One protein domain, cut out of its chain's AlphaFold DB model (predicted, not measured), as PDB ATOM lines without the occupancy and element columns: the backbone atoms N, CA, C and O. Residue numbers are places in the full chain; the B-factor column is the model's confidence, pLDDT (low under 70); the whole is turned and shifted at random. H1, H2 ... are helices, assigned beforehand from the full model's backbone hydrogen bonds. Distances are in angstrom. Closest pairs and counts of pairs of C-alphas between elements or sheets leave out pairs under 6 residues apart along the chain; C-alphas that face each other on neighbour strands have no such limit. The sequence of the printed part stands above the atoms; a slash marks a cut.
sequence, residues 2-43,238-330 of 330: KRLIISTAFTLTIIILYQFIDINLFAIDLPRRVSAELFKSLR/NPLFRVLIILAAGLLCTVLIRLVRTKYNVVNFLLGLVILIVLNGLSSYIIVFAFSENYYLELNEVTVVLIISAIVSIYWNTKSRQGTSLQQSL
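Overview. This is residues 2 to 43 and 238 to 330 of the 330 residues of a protein of Ohtaekwangia koreensis (UniProt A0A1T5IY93). You are looking at an elongated up-and-down bundle, with H3, H4 and H5 packed together as its core and H1 more loosely placed along H5 on one side. H2 packs slantwise on H4 at the opposite side of the bundle from H1, and residues 322 to 330, of which 322 to 328 belong to H5, stick out and add to the length. The printed part has 135 residues with five named helices, in the order H1, H2, H3, H4, H5, and no named strand; the class is all helix. It is only just compact, close to loose, with a radius of gyration of the C-alphas of 16.9 A and spans of 62 by 31 by 25 A.

Arrangement. Begin with H1, residues 2 to 20, and H5, residues 302 to 328: they touch, opposite ways at a shallow tilt of 28 degrees, through residues 7 to 15 of H1 and 305 to 312 of H5, and their closest C-alphas, Thr 11 and Val 305, are 7.0 A apart. H1 and H4, residues 265 to 292, are apart. H2, residues 29 to 42, touches H4 at a steep tilt of 45 degrees, the same way; look at the closest C-alphas, Ser 35 and Ser 284, 5.0 A apart. H3, residues 239 to 259, is close to H1 but not clearly touching, with the C-alphas of Thr 8 and Leu 251 7.9 A apart. H3 and H4 form a helical hairpin at a shallow tilt of 28 degrees, closest at C-alphas Ile 257 and Gly 272, 6.0 A. H4 and H5 form another, at 27 degrees, closest at C-alphas Gly 272 and Ala 310, 6.3 A. H3 and H5 touch, the same way at a shallow tilt of 32 degrees, closest at C-alphas Gly 250 and Leu 306, 5.3 A. H1, H3, H4 and H5 make the bundle, up and down, each running against the one before it. Every O i to N i+4 pair is within hydrogen-bond range in H1, H2, H3 and H4; in H5 it is 18 of 23.

Along the chain. Find C-alpha 2 at (235.825, 238.031, 173.655); from there H1 runs 27.2 A. H2 covers 19.7 A and H3 30.4 A. Find C-alpha 265 at (242.760, 218.665, 186.113), where H4 begins its 40.8 A. H5 runs 39.6 A to C-alpha 328 at (231.412, 231.383, 196.660).

Size, cuts and confidence. The two C-alphas farthest apart are those of Asn 294 and Leu 330, 62.2 A. Residues 44 to 237 are not printed, and C-alphas 43 and 238 are 21.7 A apart across the cut. Of the links printed whole, H3 to H4 is tight, the other two are short. Look in the B-factor column for pLDDT under 70 at residues 2 to 36, 39 to 43, 321 and 323 to 330; the mean of the printed part is 76.9.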
ATOM      1  N   LYS A   2     234.443 237.491 173.525       65.75
ATOM      2  CA  LYS A   2     235.825 238.031 173.655       65.75
ATOM      3  C   LYS A   2     236.943 236.973 173.751       65.75
ATOM      4  O   LYS A   2     237.961 237.095 173.090       65.75
ATOM      5  N   ARG A   3     236.736 235.903 174.529       50.41
ATOM      6  CA  ARG A   3     237.708 234.800 174.676       50.41
ATOM      7  C   ARG A   3     237.938 234.026 173.376       50.41
ATOM      8  O   ARG A   3     239.065 233.688 173.057       50.41
ATOM      9  N   LEU A   4     236.880 233.785 172.608       52.69
ATOM     10  CA  LEU A   4     236.981 233.058 171.345       52.69
ATOM     11  C   LEU A   4     237.776 233.888 170.326       52.69
ATOM     12  O   LEU A   4     238.705 233.370 169.734       52.69
ATOM     13  N   ILE A   5     237.518 235.202 170.269       65.44
ATOM     14  CA  ILE A   5     238.259 236.152 169.423       65.44
ATOM     15  C   ILE A   5     239.751 236.187 169.781       65.44
ATOM     16  O   ILE A   5     240.585 236.116 168.888       65.44
ATOM     17  N   ILE A   6     240.099 236.249 171.072       61.44
ATOM     18  CA  ILE A   6     241.507 236.259 171.509       61.44
ATOM     19  C   ILE A   6     242.204 234.941 171.153       61.44
ATOM     20  O   ILE A   6     243.337 234.963 170.686       61.44
ATOM     21  N   SER A   7     241.528 233.802 171.337       48.31
ATOM     22  CA  SER A   7     242.083 232.498 170.967       48.31
ATOM     23  C   SER A   7     242.300 232.405 169.461       48.31
ATOM     24  O   SER A   7     243.387 232.039 169.040       48.31
ATOM     25  N   THR A   8     241.306 232.788 168.653       61.53
ATOM     26  CA  THR A   8     241.417 232.779 167.191       61.53
ATOM     27  C   THR A   8     242.524 233.712 166.714       61.53
ATOM     28  O   THR A   8     243.325 233.303 165.885       61.53
ATOM     29  N   ALA A   9     242.621 234.928 167.264       69.81
ATOM     30  CA  ALA A   9     243.677 235.877 166.918       69.81
ATOM     31  C   ALA A   9     245.067 235.334 167.276       69.81
ATOM     32  O   ALA A   9     245.968 235.392 166.449       69.81
ATOM     33  N   PHE A  10     245.228 234.735 168.459       64.50
ATOM     34  CA  PHE A  10     246.490 234.124 168.880       64.50
ATOM     35  C   PHE A  10     246.880 232.929 167.999       64.50
ATOM     36  O   PHE A  10     248.029 232.828 167.577       64.50
ATOM     37  N   THR A  11     245.924 232.056 167.659       58.94
ATOM     38  CA  THR A  11     246.153 230.955 166.712       58.94
ATOM     39  C   THR A  11     246.543 231.488 165.334       58.94
ATOM     40  O   THR A  11     247.488 230.979 164.747       58.94
ATOM     41  N   LEU A  12     245.887 232.550 164.850       65.44
ATOM     42  CA  LEU A  12     246.222 233.195 163.579       65.44
ATOM     43  C   LEU A  12     247.644 233.774 163.600       65.44
ATOM     44  O   LEU A  12     248.402 233.559 162.664       65.44
ATOM     45  N   THR A  13     248.030 234.458 164.681       69.62
ATOM     46  CA  THR A  13     249.383 235.005 164.851       69.62
ATOM     47  C   THR A  13     250.440 233.906 164.876       69.62
ATOM     48  O   THR A  13     251.497 234.085 164.280       69.62
ATOM     49  N   ILE A  14     250.164 232.760 165.508       60.69
ATOM     50  CA  ILE A  14     251.096 231.628 165.488       60.69
ATOM     51  C   ILE A  14     251.166 230.988 164.101       60.69
ATOM     52  O   ILE A  14     252.269 230.717 163.650       60.69
ATOM     53  N   ILE A  15     250.041 230.806 163.400       56.59
ATOM     54  CA  ILE A  15     250.043 230.319 162.008       56.59
ATOM     55  C   ILE A  15     250.888 231.248 161.124       56.59
ATOM     56  O   ILE A  15     251.710 230.769 160.351       56.59
ATOM     57  N   ILE A  16     250.735 232.568 161.281       66.44
ATOM     58  CA  ILE A  16     251.529 233.571 160.562       66.44
ATOM     59  C   ILE A  16     253.014 233.429 160.916       66.44
ATOM     60  O   ILE A  16     253.832 233.267 160.021       66.44
ATOM     61  N   LEU A  17     253.377 233.423 162.203       59.50
ATOM     62  CA  LEU A  17     254.768 233.236 162.638       59.50
ATOM     63  C   LEU A  17     255.372 231.926 162.115       59.50
ATOM     64  O   LEU A  17     256.531 231.912 161.724       59.50
ATOM     65  N   TYR A  18     254.588 230.852 162.063       56.19
ATOM     66  CA  TYR A  18     255.031 229.549 161.574       56.19
ATOM     67  C   TYR A  18     255.240 229.532 160.055       56.19
ATOM     68  O   TYR A  18     256.142 228.863 159.572       56.19
ATOM     69  N   GLN A  19     254.470 230.311 159.287       56.56
ATOM     70  CA  GLN A  19     254.726 230.488 157.852       56.56
ATOM     71  C   GLN A  19     256.027 231.252 157.565       56.56
ATOM     72  O   GLN A  19     256.596 231.093 156.490       56.56
ATOM     73  N   PHE A  20     256.493 232.081 158.504       58.53
ATOM     74  CA  PHE A  20     257.702 232.896 158.334       58.53
ATOM     75  C   PHE A  20     258.960 232.288 158.951       58.53
ATOM     76  O   PHE A  20     260.062 232.732 158.630       58.53
ATOM     77  N   ILE A  21     258.822 231.304 159.839       51.25
ATOM     78  CA  ILE A  21     259.956 230.686 160.515       51.25
ATOM     79  C   ILE A  21     259.871 229.178 160.294       51.25
ATOM     80  O   ILE A  21     258.954 228.526 160.786       51.25
ATOM     81  N   ASP A  22     260.849 228.636 159.567       46.41
ATOM     82  CA  ASP A  22     260.968 227.217 159.210       46.41
ATOM     83  C   ASP A  22     261.407 226.389 160.438       46.41
ATOM     84  O   ASP A  22     262.508 225.840 160.526       46.41
ATOM     85  N   ILE A  23     260.582 226.413 161.487       47.03
ATOM     86  CA  ILE A  23     260.895 225.798 162.770       47.03
ATOM     87  C   ILE A  23     260.372 224.360 162.770       47.03
ATOM     88  O   ILE A  23     259.223 224.101 163.119       47.03
ATOM     89  N   ASN A  24     261.252 223.399 162.496       46.75
ATOM     90  CA  ASN A  24     261.016 221.960 162.695       46.75
ATOM     91  C   ASN A  24     260.893 221.553 164.190       46.75
ATOM     92  O   ASN A  24     261.320 220.465 164.572       46.75
ATOM     93  N   LEU A  25     260.352 222.400 165.080       40.28
ATOM     94  CA  LEU A  25     260.432 222.167 166.534       40.28
ATOM     95  C   LEU A  25     259.546 221.015 167.031       40.28
ATOM     96  O   LEU A  25     259.740 220.545 168.147       40.28
ATOM     97  N   PHE A  26     258.596 220.547 166.218       43.84
ATOM     98  CA  PHE A  26     257.737 219.410 166.540       43.84
ATOM     99  C   PHE A  26     257.457 218.569 165.292       43.84
ATOM    100  O   PHE A  26     256.305 218.374 164.907       43.84
ATOM    101  N   ALA A  27     258.507 218.031 164.669       48.47
ATOM    102  CA  ALA A  27     258.359 216.864 163.801       48.47
ATOM    103  C   ALA A  27     258.033 215.640 164.677       48.47
ATOM    104  O   ALA A  27     258.847 214.747 164.886       48.47
ATOM    105  N   ILE A  28     256.848 215.634 165.290       54.12
ATOM    106  CA  ILE A  28     256.314 214.425 165.901       54.12
ATOM    107  C   ILE A  28     256.080 213.481 164.721       54.12
ATOM    108  O   ILE A  28     255.249 213.775 163.875       54.12
ATOM    109  N   ASP A  29     256.811 212.372 164.641       61.62
ATOM    110  CA  ASP A  29     256.700 211.403 163.535       61.62
ATOM    111  C   ASP A  29     255.330 210.706 163.459       61.62
ATOM    112  O   ASP A  29     255.039 209.990 162.503       61.62
ATOM    113  N   LEU A  30     254.474 210.878 164.467       63.06
ATOM    114  CA  LEU A  30     253.202 210.170 164.578       63.06
ATOM    115  C   LEU A  30     252.223 210.473 163.425       63.06
ATOM    116  O   LEU A  30     251.748 209.510 162.831       63.06
ATOM    117  N   PRO A  31     251.933 211.735 163.042       64.75
ATOM    118  CA  PRO A  31     251.057 212.026 161.910       64.75
ATOM    119  C   PRO A  31     251.635 211.505 160.594       64.75
ATOM    120  O   PRO A  31     250.878 211.008 159.774       64.75
ATOM    121  N   ARG A  32     252.966 211.531 160.416       66.88
ATOM    122  CA  ARG A  32     253.630 210.932 159.244       66.88
ATOM    123  C   ARG A  32     253.415 209.422 159.190       66.88
ATOM    124  O   ARG A  32     252.953 208.914 158.179       66.88
ATOM    125  N   ARG A  33     253.656 208.709 160.298       67.75
ATOM    126  CA  ARG A  33     253.424 207.255 160.397       67.75
ATOM    127  C   ARG A  33     251.959 206.886 160.166       67.75
ATOM    128  O   ARG A  33     251.679 205.918 159.470       67.75
ATOM    129  N   VAL A  34     251.029 207.648 160.739       69.00
ATOM    130  CA  VAL A  34     249.590 207.415 160.559       69.00
ATOM    131  C   VAL A  34     249.188 207.675 159.111       69.00
ATOM    132  O   VAL A  34     248.533 206.830 158.516       69.00
ATOM    133  N   SER A  35     249.622 208.788 158.515       67.19
ATOM    134  CA  SER A  35     249.371 209.080 157.102       67.19
ATOM    135  C   SER A  35     249.965 208.007 156.190       67.19
ATOM    136  O   SER A  35     249.281 207.577 155.273       67.19
ATOM    137  N   ALA A  36     251.181 207.522 156.461       67.94
ATOM    138  CA  ALA A  36     251.825 206.435 155.722       67.94
ATOM    139  C   ALA A  36     250.992 205.144 155.713       67.94
ATOM    140  O   ALA A  36     250.724 204.574 154.656       67.94
ATOM    141  N   GLU A  37     250.558 204.686 156.889       70.00
ATOM    142  CA  GLU A  37     249.760 203.461 157.010       70.00
ATOM    143  C   GLU A  37     248.347 203.630 156.437       70.00
ATOM    144  O   GLU A  37     247.833 202.735 155.764       70.00
ATOM    145  N   LEU A  38     247.725 204.799 156.628       70.62
ATOM    146  CA  LEU A  38     246.440 205.117 156.002       70.62
ATOM    147  C   LEU A  38     246.562 205.154 154.480       70.62
ATOM    148  O   LEU A  38     245.698 204.631 153.788       70.62
ATOM    149  N   PHE A  39     247.648 205.707 153.949       69.88
ATOM    150  CA  PHE A  39     247.886 205.755 152.514       69.88
ATOM    151  C   PHE A  39     248.011 204.354 151.918       69.88
ATOM    152  O   PHE A  39     247.397 204.068 150.896       69.88
ATOM    153  N   LYS A  40     248.751 203.454 152.576       68.06
ATOM    154  CA  LYS A  40     248.882 202.054 152.138       68.06
ATOM    155  C   LYS A  40     247.566 201.281 152.182       68.06
ATOM    156  O   LYS A  40     247.369 200.391 151.366       68.06
ATOM    157  N   SER A  41     246.704 201.581 153.151       66.56
ATOM    158  CA  SER A  41     245.481 200.809 153.400       66.56
ATOM    159  C   SER A  41     244.240 201.345 152.689       66.56
ATOM    160  O   SER A  41     243.367 200.558 152.337       66.56
ATOM    161  N   LEU A  42     244.136 202.663 152.496       67.94
ATOM    162  CA  LEU A  42     242.926 203.316 151.987       67.94
ATOM    163  C   LEU A  42     243.051 203.819 150.555       67.94
ATOM    164  O   LEU A  42     242.026 204.079 149.926       67.94
ATOM    165  N   ARG A  43     244.268 203.992 150.032       69.81
ATOM    166  CA  ARG A  43     244.415 204.416 148.644       69.81
ATOM    167  C   ARG A  43     243.890 203.315 147.728       69.81
ATOM    168  O   ARG A  43     244.384 202.191 147.767       69.81
ATOM    169  N   ASN A 238     244.041 224.648 146.989       90.00
ATOM    170  CA  ASN A 238     244.346 226.063 147.178       90.00
ATOM    171  C   ASN A 238     244.752 226.343 148.646       90.00
ATOM    172  O   ASN A 238     244.042 225.908 149.564       90.00
ATOM    173  N   PRO A 239     245.828 227.120 148.886       88.31
ATOM    174  CA  PRO A 239     246.286 227.467 150.232       88.31
ATOM    175  C   PRO A 239     245.190 228.021 151.153       88.31
ATOM    176  O   PRO A 239     245.226 227.784 152.360       88.31
ATOM    177  N   LEU A 240     244.191 228.719 150.602       88.69
ATOM    178  CA  LEU A 240     243.050 229.228 151.360       88.69
ATOM    179  C   LEU A 240     242.237 228.094 152.004       88.69
ATOM    180  O   LEU A 240     241.954 228.156 153.200       88.69
ATOM    181  N   PHE A 241     241.894 227.046 151.249       91.62
ATOM    182  CA  PHE A 241     241.143 225.903 151.783       91.62
ATOM    183  C   PHE A 241     241.954 225.143 152.831       91.62
ATOM    184  O   PHE A 241     241.406 224.779 153.870       91.62
ATOM    185  N   ARG A 242     243.268 224.989 152.616       89.81
ATOM    186  CA  ARG A 242     244.184 224.425 153.618       89.81
ATOM    187  C   ARG A 242     244.091 225.179 154.947       89.81
ATOM    188  O   ARG A 242     243.875 224.568 155.992       89.81
ATOM    189  N   VAL A 243     244.197 226.509 154.912       88.94
ATOM    190  CA  VAL A 243     244.100 227.354 156.115       88.94
ATOM    191  C   VAL A 243     242.725 227.227 156.777       88.94
ATOM    192  O   VAL A 243     242.650 227.115 158.001       88.94
ATOM    193  N   LEU A 244     241.640 227.192 155.998       92.25
ATOM    194  CA  LEU A 244     240.286 227.013 156.530       92.25
ATOM    195  C   LEU A 244     240.114 225.671 157.256       92.25
ATOM    196  O   LEU A 244     239.528 225.649 158.338       92.25
ATOM    197  N   ILE A 245     240.658 224.577 156.714       91.81
ATOM    198  CA  ILE A 245     240.620 223.249 157.349       91.81
ATOM    199  C   ILE A 245     241.389 223.264 158.677       91.81
ATOM    200  O   ILE A 245     240.867 222.811 159.696       91.81
ATOM    201  N   ILE A 246     242.592 223.845 158.697       91.50
ATOM    202  CA  ILE A 246     243.416 223.961 159.913       91.50
ATOM    203  C   ILE A 246     242.690 224.783 160.990       91.50
ATOM    204  O   ILE A 246     242.637 224.384 162.157       91.50
ATOM    205  N   LEU A 247     242.085 225.913 160.608       89.88
ATOM    206  CA  LEU A 247     241.298 226.741 161.523       89.88
ATOM    207  C   LEU A 247     240.072 225.993 162.056       89.88
ATOM    208  O   LEU A 247     239.800 226.051 163.257       89.88
ATOM    209  N   ALA A 248     239.354 225.269 161.195       93.62
ATOM    210  CA  ALA A 248     238.211 224.456 161.595       93.62
ATOM    211  C   ALA A 248     238.620 223.368 162.603       93.62
ATOM    212  O   ALA A 248     237.957 223.215 163.630       93.62
ATOM    213  N   ALA A 249     239.742 222.680 162.373       93.31
ATOM    214  CA  ALA A 249     240.278 221.674 163.288       93.31
ATOM    215  C   ALA A 249     240.658 222.271 164.658       93.31
ATOM    216  O   ALA A 249     240.284 221.724 165.699       93.31
ATOM    217  N   GLY A 250     241.330 223.428 164.683       92.25
ATOM    218  CA  GLY A 250     241.686 224.128 165.926       92.25
ATOM    219  C   GLY A 250     240.467 224.624 166.719       92.25
ATOM    220  O   GLY A 250     240.396 224.475 167.947       92.25
ATOM    221  N   LEU A 251     239.458 225.162 166.024       92.81
ATOM    222  CA  LEU A 251     238.183 225.554 166.633       92.81
ATOM    223  C   LEU A 251     237.435 224.342 167.196       92.81
ATOM    224  O   LEU A 251     236.972 224.394 168.337       92.81
ATOM    225  N   LEU A 252     237.361 223.248 166.436       94.69
ATOM    226  CA  LEU A 252     236.730 222.005 166.873       94.69
ATOM    227  C   LEU A 252     237.422 221.446 168.125       94.69
ATOM    228  O   LEU A 252     236.743 221.139 169.103       94.69
ATOM    229  N   CYS A 253     238.757 221.417 168.149       94.25
ATOM    230  CA  CYS A 253     239.550 221.030 169.322       94.25
ATOM    231  C   CYS A 253     239.177 221.857 170.564       94.25
ATOM    232  O   CYS A 253     238.866 221.312 171.627       94.25
ATOM    233  N   THR A 254     239.123 223.184 170.409       91.69
ATOM    234  CA  THR A 254     238.751 224.121 171.481       91.69
ATOM    235  C   THR A 254     237.338 223.858 172.011       91.69
ATOM    236  O   THR A 254     237.108 223.864 173.225       91.69
ATOM    237  N   VAL A 255     236.374 223.614 171.117       92.19
ATOM    238  CA  VAL A 255     234.984 223.302 171.483       92.19
ATOM    239  C   VAL A 255     234.906 221.978 172.243       92.19
ATOM    240  O   VAL A 255     234.317 221.946 173.324       92.19
ATOM    241  N   LEU A 256     235.542 220.918 171.741       91.44
ATOM    242  CA  LEU A 256     235.522 219.592 172.366       91.44
ATOM    243  C   LEU A 256     236.128 219.612 173.775       91.44
ATOM    244  O   LEU A 256     235.496 219.149 174.724       91.44
ATOM    245  N   ILE A 257     237.294 220.240 173.959       89.69
ATOM    246  CA  ILE A 257     237.934 220.354 175.284       89.69
ATOM    247  C   ILE A 257     237.064 221.153 176.261       89.69
ATOM    248  O   ILE A 257     237.054 220.894 177.468       89.69
ATOM    249  N   ARG A 258     236.312 222.136 175.763       88.06
ATOM    250  CA  ARG A 258     235.381 222.906 176.589       88.06
ATOM    251  C   ARG A 258     234.151 222.096 177.003       88.06
ATOM    252  O   ARG A 258     233.685 222.286 178.126       88.06
ATOM    253  N   LEU A 259     233.634 221.228 176.133       87.88
ATOM    254  CA  LEU A 259     232.486 220.364 176.428       87.88
ATOM    255  C   LEU A 259     232.828 219.300 177.473       87.88
ATOM    256  O   LEU A 259     232.043 219.045 178.381       87.88
ATOM    257  N   VAL A 260     234.033 218.740 177.403       83.62
ATOM    258  CA  VAL A 260     234.481 217.619 178.245       83.62
ATOM    259  C   VAL A 260     235.040 218.096 179.605       83.62
ATOM    260  O   VAL A 260     235.803 217.422 180.289       83.62
ATOM    261  N   ARG A 261     234.666 219.300 180.046       81.19
ATOM    262  CA  ARG A 261     235.228 219.945 181.238       81.19
ATOM    263  C   ARG A 261     234.833 219.215 182.536       81.19
ATOM    264  O   ARG A 261     233.754 219.431 183.080       81.19
ATOM    265  N   THR A 262     235.765 218.471 183.128       83.31
ATOM    266  CA  THR A 262     235.598 217.741 184.406       83.31
ATOM    267  C   THR A 262     236.252 218.455 185.589       83.31
ATOM    268  O   THR A 262     237.109 219.322 185.386       83.31
ATOM    269  N   LYS A 263     235.869 218.134 186.841       83.12
ATOM    270  CA  LYS A 263     236.431 218.750 188.071       83.12
ATOM    271  C   LYS A 263     237.943 218.512 188.229       83.12
ATOM    272  O   LYS A 263     238.633 219.365 188.779       83.12
ATOM    273  N   TYR A 264     238.454 217.409 187.695       84.19
ATOM    274  CA  TYR A 264     239.823 216.952 187.910       84.19
ATOM    275  C   TYR A 264     240.748 217.408 186.775       84.19
ATOM    276  O   TYR A 264     240.518 217.097 185.608       84.19
ATOM    277  N   ASN A 265     241.821 218.133 187.111       81.88
ATOM    278  CA  ASN A 265     242.760 218.665 186.113       81.88
ATOM    279  C   ASN A 265     243.454 217.553 185.312       81.88
ATOM    280  O   ASN A 265     243.596 217.683 184.101       81.88
ATOM    281  N   VAL A 266     243.814 216.448 185.974       82.12
ATOM    282  CA  VAL A 266     244.435 215.277 185.334       82.12
ATOM    283  C   VAL A 266     243.504 214.664 184.286       82.12
ATOM    284  O   VAL A 266     243.926 214.391 183.169       82.12
ATOM    285  N   VAL A 267     242.216 214.522 184.607       80.62
ATOM    286  CA  VAL A 267     241.217 213.965 183.682       80.62
ATOM    287  C   VAL A 267     241.026 214.875 182.464       80.62
ATOM    288  O   VAL A 267     240.981 214.387 181.342       80.62
ATOM    289  N   ASN A 268     240.999 216.201 182.651       82.25
ATOM    290  CA  ASN A 268     240.934 217.149 181.530       82.25
ATOM    291  C   ASN A 268     242.165 217.076 180.620       82.25
ATOM    292  O   ASN A 268     242.030 217.204 179.406       82.25
ATOM    293  N   PHE A 269     243.351 216.880 181.201       85.50
ATOM    294  CA  PHE A 269     244.580 216.710 180.433       85.50
ATOM    295  C   PHE A 269     244.546 215.421 179.603       85.50
ATOM    296  O   PHE A 269     244.775 215.472 178.398       85.50
ATOM    297  N   LEU A 270     244.179 214.289 180.218       82.31
ATOM    298  CA  LEU A 270     244.052 213.005 179.518       82.31
ATOM    299  C   LEU A 270     243.006 213.061 178.397       82.31
ATOM    300  O   LEU A 270     243.270 212.603 177.291       82.31
ATOM    301  N   LEU A 271     241.847 213.676 178.643       83.50
ATOM    302  CA  LEU A 271     240.810 213.839 177.618       83.50
ATOM    303  C   LEU A 271     241.265 214.778 176.493       83.50
ATOM    304  O   LEU A 271     240.989 214.504 175.328       83.50
ATOM    305  N   GLY A 272     242.017 215.834 176.813       86.50
ATOM    306  CA  GLY A 272     242.659 216.691 175.814       86.50
ATOM    307  C   GLY A 272     243.655 215.932 174.933       86.50
ATOM    308  O   GLY A 272     243.650 216.117 173.719       86.50
ATOM    309  N   LEU A 273     244.452 215.031 175.521       84.56
ATOM    310  CA  LEU A 273     245.376 214.167 174.781       84.56
ATOM    311  C   LEU A 273     244.629 213.209 173.841       84.56
ATOM    312  O   LEU A 273     245.009 213.069 172.682       84.56
ATOM    313  N   VAL A 274     243.542 212.586 174.305       86.00
ATOM    314  CA  VAL A 274     242.710 211.708 173.465       86.00
ATOM    315  C   VAL A 274     242.096 212.487 172.297       86.00
ATOM    316  O   VAL A 274     242.182 212.036 171.158       86.00
ATOM    317  N   ILE A 275     241.538 213.677 172.549       89.31
ATOM    318  CA  ILE A 275     240.998 214.555 171.496       89.31
ATOM    319  C   ILE A 275     242.086 214.908 170.476       89.31
ATOM    320  O   ILE A 275     241.833 214.854 169.274       89.31
ATOM    321  N   LEU A 276     243.298 215.230 170.939       89.19
ATOM    322  CA  LEU A 276     244.434 215.526 170.070       89.19
ATOM    323  C   LEU A 276     244.763 214.341 169.152       89.19
ATOM    324  O   LEU A 276     244.934 214.541 167.951       89.19
ATOM    325  N   ILE A 277     244.834 213.120 169.692       84.31
ATOM    326  CA  ILE A 277     245.116 211.906 168.910       84.31
ATOM    327  C   ILE A 277     244.028 211.682 167.854       84.31
ATOM    328  O   ILE A 277     244.345 211.479 166.684       84.31
ATOM    329  N   VAL A 278     242.752 211.783 168.242       87.94
ATOM    330  CA  VAL A 278     241.613 211.582 167.332       87.94
ATOM    331  C   VAL A 278     241.601 212.618 166.206       87.94
ATOM    332  O   VAL A 278     241.441 212.252 165.045       87.94
ATOM    333  N   LEU A 279     241.803 213.903 166.515       90.81
ATOM    334  CA  LEU A 279     241.792 214.965 165.502       90.81
ATOM    335  C   LEU A 279     243.002 214.902 164.563       90.81
ATOM    336  O   LEU A 279     242.857 215.203 163.377       90.81
ATOM    337  N   ASN A 280     244.171 214.475 165.051       86.19
ATOM    338  CA  ASN A 280     245.313 214.202 164.177       86.19
ATOM    339  C   ASN A 280     245.026 213.023 163.243       86.19
ATOM    340  O   ASN A 280     245.231 213.149 162.041       86.19
ATOM    341  N   GLY A 281     244.474 211.920 163.764       83.69
ATOM    342  CA  GLY A 281     244.067 210.778 162.941       83.69
ATOM    343  C   GLY A 281     243.036 211.157 161.875       83.69
ATOM    344  O   GLY A 281     243.187 210.783 160.715       83.69
ATOM    345  N   LEU A 282     242.039 211.974 162.235       88.62
ATOM    346  CA  LEU A 282     241.058 212.508 161.289       88.62
ATOM    347  C   LEU A 282     241.713 213.389 160.213       88.62
ATOM    348  O   LEU A 282     241.344 213.306 159.047       88.62
ATOM    349  N   SER A 283     242.694 214.211 160.585       88.69
ATOM    350  CA  SER A 283     243.413 215.064 159.631       88.69
ATOM    351  C   SER A 283     244.233 214.232 158.641       88.69
ATOM    352  O   SER A 283     244.155 214.474 157.439       88.69
ATOM    353  N   SER A 284     244.949 213.208 159.120       84.31
ATOM    354  CA  SER A 284     245.649 212.243 158.261       84.31
ATOM    355  C   SER A 284     244.688 211.492 157.335       84.31
ATOM    356  O   SER A 284     244.985 211.327 156.155       84.31
ATOM    357  N   TYR A 285     243.511 211.093 157.828       84.94
ATOM    358  CA  TYR A 285     242.473 210.479 156.997       84.94
ATOM    359  C   TYR A 285     242.004 211.415 155.876       84.94
ATOM    360  O   TYR A 285     241.928 210.994 154.727       84.94
ATOM    361  N   ILE A 286     241.745 212.694 156.179       89.00
ATOM    362  CA  ILE A 286     241.334 213.687 155.172       89.00
ATOM    363  C   ILE A 286     242.426 213.884 154.113       89.00
ATOM    364  O   ILE A 286     242.094 214.010 152.938       89.00
ATOM    365  N   ILE A 287     243.708 213.888 154.498       85.25
ATOM    366  CA  ILE A 287     244.828 213.965 153.545       85.25
ATOM    367  C   ILE A 287     244.778 212.790 152.561       85.25
ATOM    368  O   ILE A 287     244.822 213.000 151.350       85.25
ATOM    369  N   VAL A 288     244.658 211.561 153.072       81.50
ATOM    370  CA  VAL A 288     244.627 210.352 152.233       81.50
ATOM    371  C   VAL A 288     243.379 210.317 151.352       81.50
ATOM    372  O   VAL A 288     243.486 210.008 150.169       81.50
ATOM    373  N   PHE A 289     242.223 210.698 151.897       85.38
ATOM    374  CA  PHE A 289     240.972 210.798 151.150       85.38
ATOM    375  C   PHE A 289     241.040 211.848 150.030       85.38
ATOM    376  O   PHE A 289     240.615 211.595 148.908       85.38
ATOM    377  N   ALA A 290     241.611 213.026 150.300       87.38
ATOM    378  CA  ALA A 290     241.833 214.026 149.260       87.38
ATOM    379  C   ALA A 290     242.738 213.458 148.158       87.38
ATOM    380  O   ALA A 290     242.437 213.607 146.976       87.38
ATOM    381  N   PHE A 291     243.797 212.740 148.541       82.25
ATOM    382  CA  PHE A 291     244.723 212.142 147.587       82.25
ATOM    383  C   PHE A 291     244.070 211.070 146.709       82.25
ATOM    384  O   PHE A 291     244.325 211.051 145.508       82.25
ATOM    385  N   SER A 292     243.198 210.214 147.260       79.75
ATOM    386  CA  SER A 292     242.445 209.234 146.459       79.75
ATOM    387  C   SER A 292     241.511 209.886 145.436       79.75
ATOM    388  O   SER A 292     241.261 209.302 144.390       79.75
ATOM    389  N   GLU A 293     241.059 211.113 145.703       86.25
ATOM    390  CA  GLU A 293     240.262 211.935 144.784       86.25
ATOM    391  C   GLU A 293     241.131 212.816 143.862       86.25
ATOM    392  O   GLU A 293     240.653 213.793 143.287       86.25
ATOM    393  N   ASN A 294     242.420 212.492 143.713       86.94
ATOM    394  CA  ASN A 294     243.398 213.248 142.927       86.94
ATOM    395  C   ASN A 294     243.637 214.685 143.429       86.94
ATOM    396  O   ASN A 294     243.923 215.587 142.638       86.94
ATOM    397  N   TYR A 295     243.558 214.919 144.741       89.25
ATOM    398  CA  TYR A 295     243.911 216.189 145.375       89.25
ATOM    399  C   TYR A 295     245.077 216.045 146.356       89.25
ATOM    400  O   TYR A 295     245.059 215.235 147.275       89.25
ATOM    401  N   TYR A 296     246.083 216.906 146.237       87.62
ATOM    402  CA  TYR A 296     247.137 217.013 147.237       87.62
ATOM    403  C   TYR A 296     246.749 218.041 148.297       87.62
ATOM    404  O   TYR A 296     246.707 219.246 148.030       87.62
ATOM    405  N   LEU A 297     246.481 217.553 149.509       87.56
ATOM    406  CA  LEU A 297     246.228 218.373 150.684       87.56
ATOM    407  C   LEU A 297     247.367 218.210 151.692       87.56
ATOM    408  O   LEU A 297     247.584 217.134 152.239       87.56
ATOM    409  N   GLU A 298     248.060 219.301 151.978       83.81
ATOM    410  CA  GLU A 298     249.108 219.352 152.995       83.81
ATOM    411  C   GLU A 298     248.530 219.925 154.296       83.81
ATOM    412  O   GLU A 298     247.979 221.020 154.271       83.81
ATOM    413  N   LEU A 299     248.631 219.217 155.428       85.25
ATOM    414  CA  LEU A 299     248.141 219.692 156.740       85.25
ATOM    415  C   LEU A 299     249.215 219.598 157.835       85.25
ATOM    416  O   LEU A 299     248.910 219.283 158.983       85.25
ATOM    417  N   ASN A 300     250.479 219.854 157.506       79.81
ATOM    418  CA  ASN A 300     251.602 219.661 158.437       79.81
ATOM    419  C   ASN A 300     251.453 220.482 159.725       79.81
ATOM    420  O   ASN A 300     251.816 220.042 160.817       79.81
ATOM    421  N   GLU A 301     250.864 221.668 159.608       84.31
ATOM    422  CA  GLU A 301     250.680 222.612 160.702       84.31
ATOM    423  C   GLU A 301     249.513 222.228 161.624       84.31
ATOM    424  O   GLU A 301     249.404 222.772 162.726       84.31
ATOM    425  N   VAL A 302     248.651 221.281 161.224       88.44
ATOM    426  CA  VAL A 302     247.460 220.915 162.005       88.44
ATOM    427  C   VAL A 302     247.842 220.398 163.386       88.44
ATOM    428  O   VAL A 302     247.244 220.808 164.376       88.44
ATOM    429  N   THR A 303     248.898 219.586 163.485       86.50
ATOM    430  CA  THR A 303     249.370 219.019 164.756       86.50
ATOM    431  C   THR A 303     249.749 220.124 165.737       86.50
ATOM    432  O   THR A 303     249.314 220.126 166.889       86.50
ATOM    433  N   VAL A 304     250.527 221.100 165.261       86.50
ATOM    434  CA  VAL A 304     251.001 222.237 166.059       86.50
ATOM    435  C   VAL A 304     249.820 223.095 166.506       86.50
ATOM    436  O   VAL A 304     249.691 223.405 167.694       86.50
ATOM    437  N   VAL A 305     248.913 223.419 165.582       89.25
ATOM    438  CA  VAL A 305     247.702 224.192 165.881       89.25
ATOM    439  C   VAL A 305     246.839 223.479 166.919       89.25
ATOM    440  O   VAL A 305     246.416 224.112 167.888       89.25
ATOM    441  N   LEU A 306     246.630 222.169 166.786       90.50
ATOM    442  CA  LEU A 306     245.849 221.384 167.736       90.50
ATOM    443  C   LEU A 306     246.490 221.354 169.133       90.50
ATOM    444  O   LEU A 306     245.767 221.503 170.118       90.50
ATOM    445  N   ILE A 307     247.820 221.219 169.235       89.06
ATOM    446  CA  ILE A 307     248.552 221.274 170.514       89.06
ATOM    447  C   ILE A 307     248.342 222.631 171.191       89.06
ATOM    448  O   ILE A 307     247.975 222.692 172.367       89.06
ATOM    449  N   ILE A 308     248.521 223.727 170.448       89.56
ATOM    450  CA  ILE A 308     248.334 225.085 170.972       89.56
ATOM    451  C   ILE A 308     246.888 225.285 171.425       89.56
ATOM    452  O   ILE A 308     246.650 225.732 172.551       89.56
ATOM    453  N   SER A 309     245.916 224.929 170.579       90.25
ATOM    454  CA  SER A 309     244.492 225.016 170.910       90.25
ATOM    455  C   SER A 309     244.163 224.218 172.172       90.25
ATOM    456  O   SER A 309     243.426 224.715 173.030       90.25
ATOM    457  N   ALA A 310     244.747 223.028 172.337       89.69
ATOM    458  CA  ALA A 310     244.537 222.199 173.513       89.69
ATOM    459  C   ALA A 310     245.112 222.829 174.789       89.69
ATOM    460  O   ALA A 310     244.387 222.970 175.778       89.69
ATOM    461  N   ILE A 311     246.371 223.276 174.762       89.06
ATOM    462  CA  ILE A 311     247.038 223.908 175.911       89.06
ATOM    463  C   ILE A 311     246.286 225.168 176.353       89.06
ATOM    464  O   ILE A 311     245.966 225.317 177.535       89.06
ATOM    465  N   VAL A 312     245.950 226.055 175.407       89.62
ATOM    466  CA  VAL A 312     245.219 227.302 175.690       89.62
ATOM    467  C   VAL A 312     243.846 226.999 176.297       89.62
ATOM    468  O   VAL A 312     243.457 227.605 177.301       89.62
ATOM    469  N   SER A 313     243.129 226.021 175.741       89.12
ATOM    470  CA  SER A 313     241.803 225.624 176.226       89.12
ATOM    471  C   SER A 313     241.849 225.034 177.634       89.12
ATOM    472  O   SER A 313     241.038 225.406 178.489       89.12
ATOM    473  N   ILE A 314     242.818 224.155 177.913       86.38
ATOM    474  CA  ILE A 314     243.022 223.567 179.243       86.38
ATOM    475  C   ILE A 314     243.359 224.667 180.260       86.38
ATOM    476  O   ILE A 314     242.720 224.734 181.314       86.38
ATOM    477  N   TYR A 315     244.283 225.576 179.929       88.00
ATOM    478  CA  TYR A 315     244.668 226.697 180.794       88.00
ATOM    479  C   TYR A 315     243.479 227.614 181.136       88.00
ATOM    480  O   TYR A 315     243.298 228.041 182.279       88.00
ATOM    481  N   TRP A 316     242.601 227.901 180.174       86.31
ATOM    482  CA  TRP A 316     241.409 228.713 180.445       86.31
ATOM    483  C   TRP A 316     240.343 227.974 181.254       86.31
ATOM    484  O   TRP A 316     239.662 228.582 182.095       86.31
ATOM    485  N   ASN A 317     240.197 226.668 181.043       83.25
ATOM    486  CA  ASN A 317     239.273 225.842 181.812       83.25
ATOM    487  C   ASN A 317     239.655 225.774 183.298       83.25
ATOM    488  O   ASN A 317     238.749 225.786 184.144       83.25
ATOM    489  N   THR A 318     240.954 225.765 183.621       82.75
ATOM    490  CA  THR A 318     241.457 225.796 185.005       82.75
ATOM    491  C   THR A 318     241.325 227.188 185.626       82.75
ATOM    492  O   THR A 318     240.707 227.318 186.685       82.75
ATOM    493  N   LYS A 319     241.783 228.250 184.945       82.94
ATOM    494  CA  LYS A 319     241.714 229.633 185.461       82.94
ATOM    495  C   LYS A 319     240.285 230.094 185.743       82.94
ATOM    496  O   LYS A 319     240.017 230.732 186.757       82.94
ATOM    497  N   SER A 320     239.337 229.748 184.870       75.62
ATOM    498  CA  SER A 320     237.934 230.136 185.063       75.62
ATOM    499  C   SER A 320     237.282 229.527 186.308       75.62
ATOM    500  O   SER A 320     236.281 230.079 186.750       75.62
ATOM    501  N   ARG A 321     237.832 228.447 186.891       68.31
ATOM    502  CA  ARG A 321     237.348 227.894 188.170       68.31
ATOM    503  C   ARG A 321     237.809 228.674 189.384       68.31
ATOM    504  O   ARG A 321     237.003 228.886 190.278       68.31
ATOM    505  N   GLN A 322     239.070 229.101 189.404       71.06
ATOM    506  CA  GLN A 322     239.618 229.856 190.536       71.06
ATOM    507  C   GLN A 322     238.803 231.130 190.794       71.06
ATOM    508  O   GLN A 322     238.539 231.475 191.940       71.06
ATOM    509  N   GLY A 323     238.315 231.773 189.727       68.38
ATOM    510  CA  GLY A 323     237.420 232.925 189.847       68.38
ATOM    511  C   GLY A 323     236.024 232.597 190.392       68.38
ATOM    512  O   GLY A 323     235.439 233.436 191.064       68.38
ATOM    513  N   THR A 324     235.485 231.394 190.142       65.94
ATOM    514  CA  THR A 324     234.150 231.003 190.642       65.94
ATOM    515  C   THR A 324     234.190 230.543 192.097       65.94
ATOM    516  O   THR A 324     233.258 230.822 192.840       65.94
ATOM    517  N   SER A 325     235.267 229.876 192.527       63.12
ATOM    518  CA  SER A 325     235.420 229.456 193.926       63.12
ATOM    519  C   SER A 325     235.632 230.636 194.877       63.12
ATOM    520  O   SER A 325     235.093 230.613 195.974       63.12
ATOM    521  N   LEU A 326     236.350 231.682 194.448       59.75
ATOM    522  CA  LEU A 326     236.551 232.908 195.237       59.75
ATOM    523  C   LEU A 326     235.254 233.704 195.458       59.75
ATOM    524  O   LEU A 326     235.111 234.346 196.490       59.75
ATOM    525  N   GLN A 327     234.305 233.643 194.520       57.72
ATOM    526  CA  GLN A 327     232.990 234.283 194.662       57.72
ATOM    527  C   GLN A 327     231.997 233.483 195.514       57.72
ATOM    528  O   GLN A 327     230.990 234.041 195.918       57.72
ATOM    529  N   GLN A 328     232.243 232.194 195.760       58.78
ATOM    530  CA  GLN A 328     231.412 231.383 196.660       58.78
ATOM    531  C   GLN A 328     231.913 231.405 198.112       58.78
ATOM    532  O   GLN A 328     231.197 230.965 199.004       58.78
ATOM    533  N   SER A 329     233.140 231.881 198.346       55.72
ATOM    534  CA  SER A 329     233.740 232.034 199.678       55.72
ATOM    535  C   SER A 329     233.653 233.457 200.246       55.72
ATOM    536  O   SER A 329     234.174 233.693 201.334       55.72
ATOM    537  N   LEU A 330     233.068 234.391 199.494       51.94
ATOM    538  CA  LEU A 330     232.762 235.769 199.892       51.94
ATOM    539  C   LEU A 330     231.248 235.908 200.054       51.94
ATOM    540  O   LEU A 330     230.833 236.613 200.995       51.94
TER     541      LEU A 330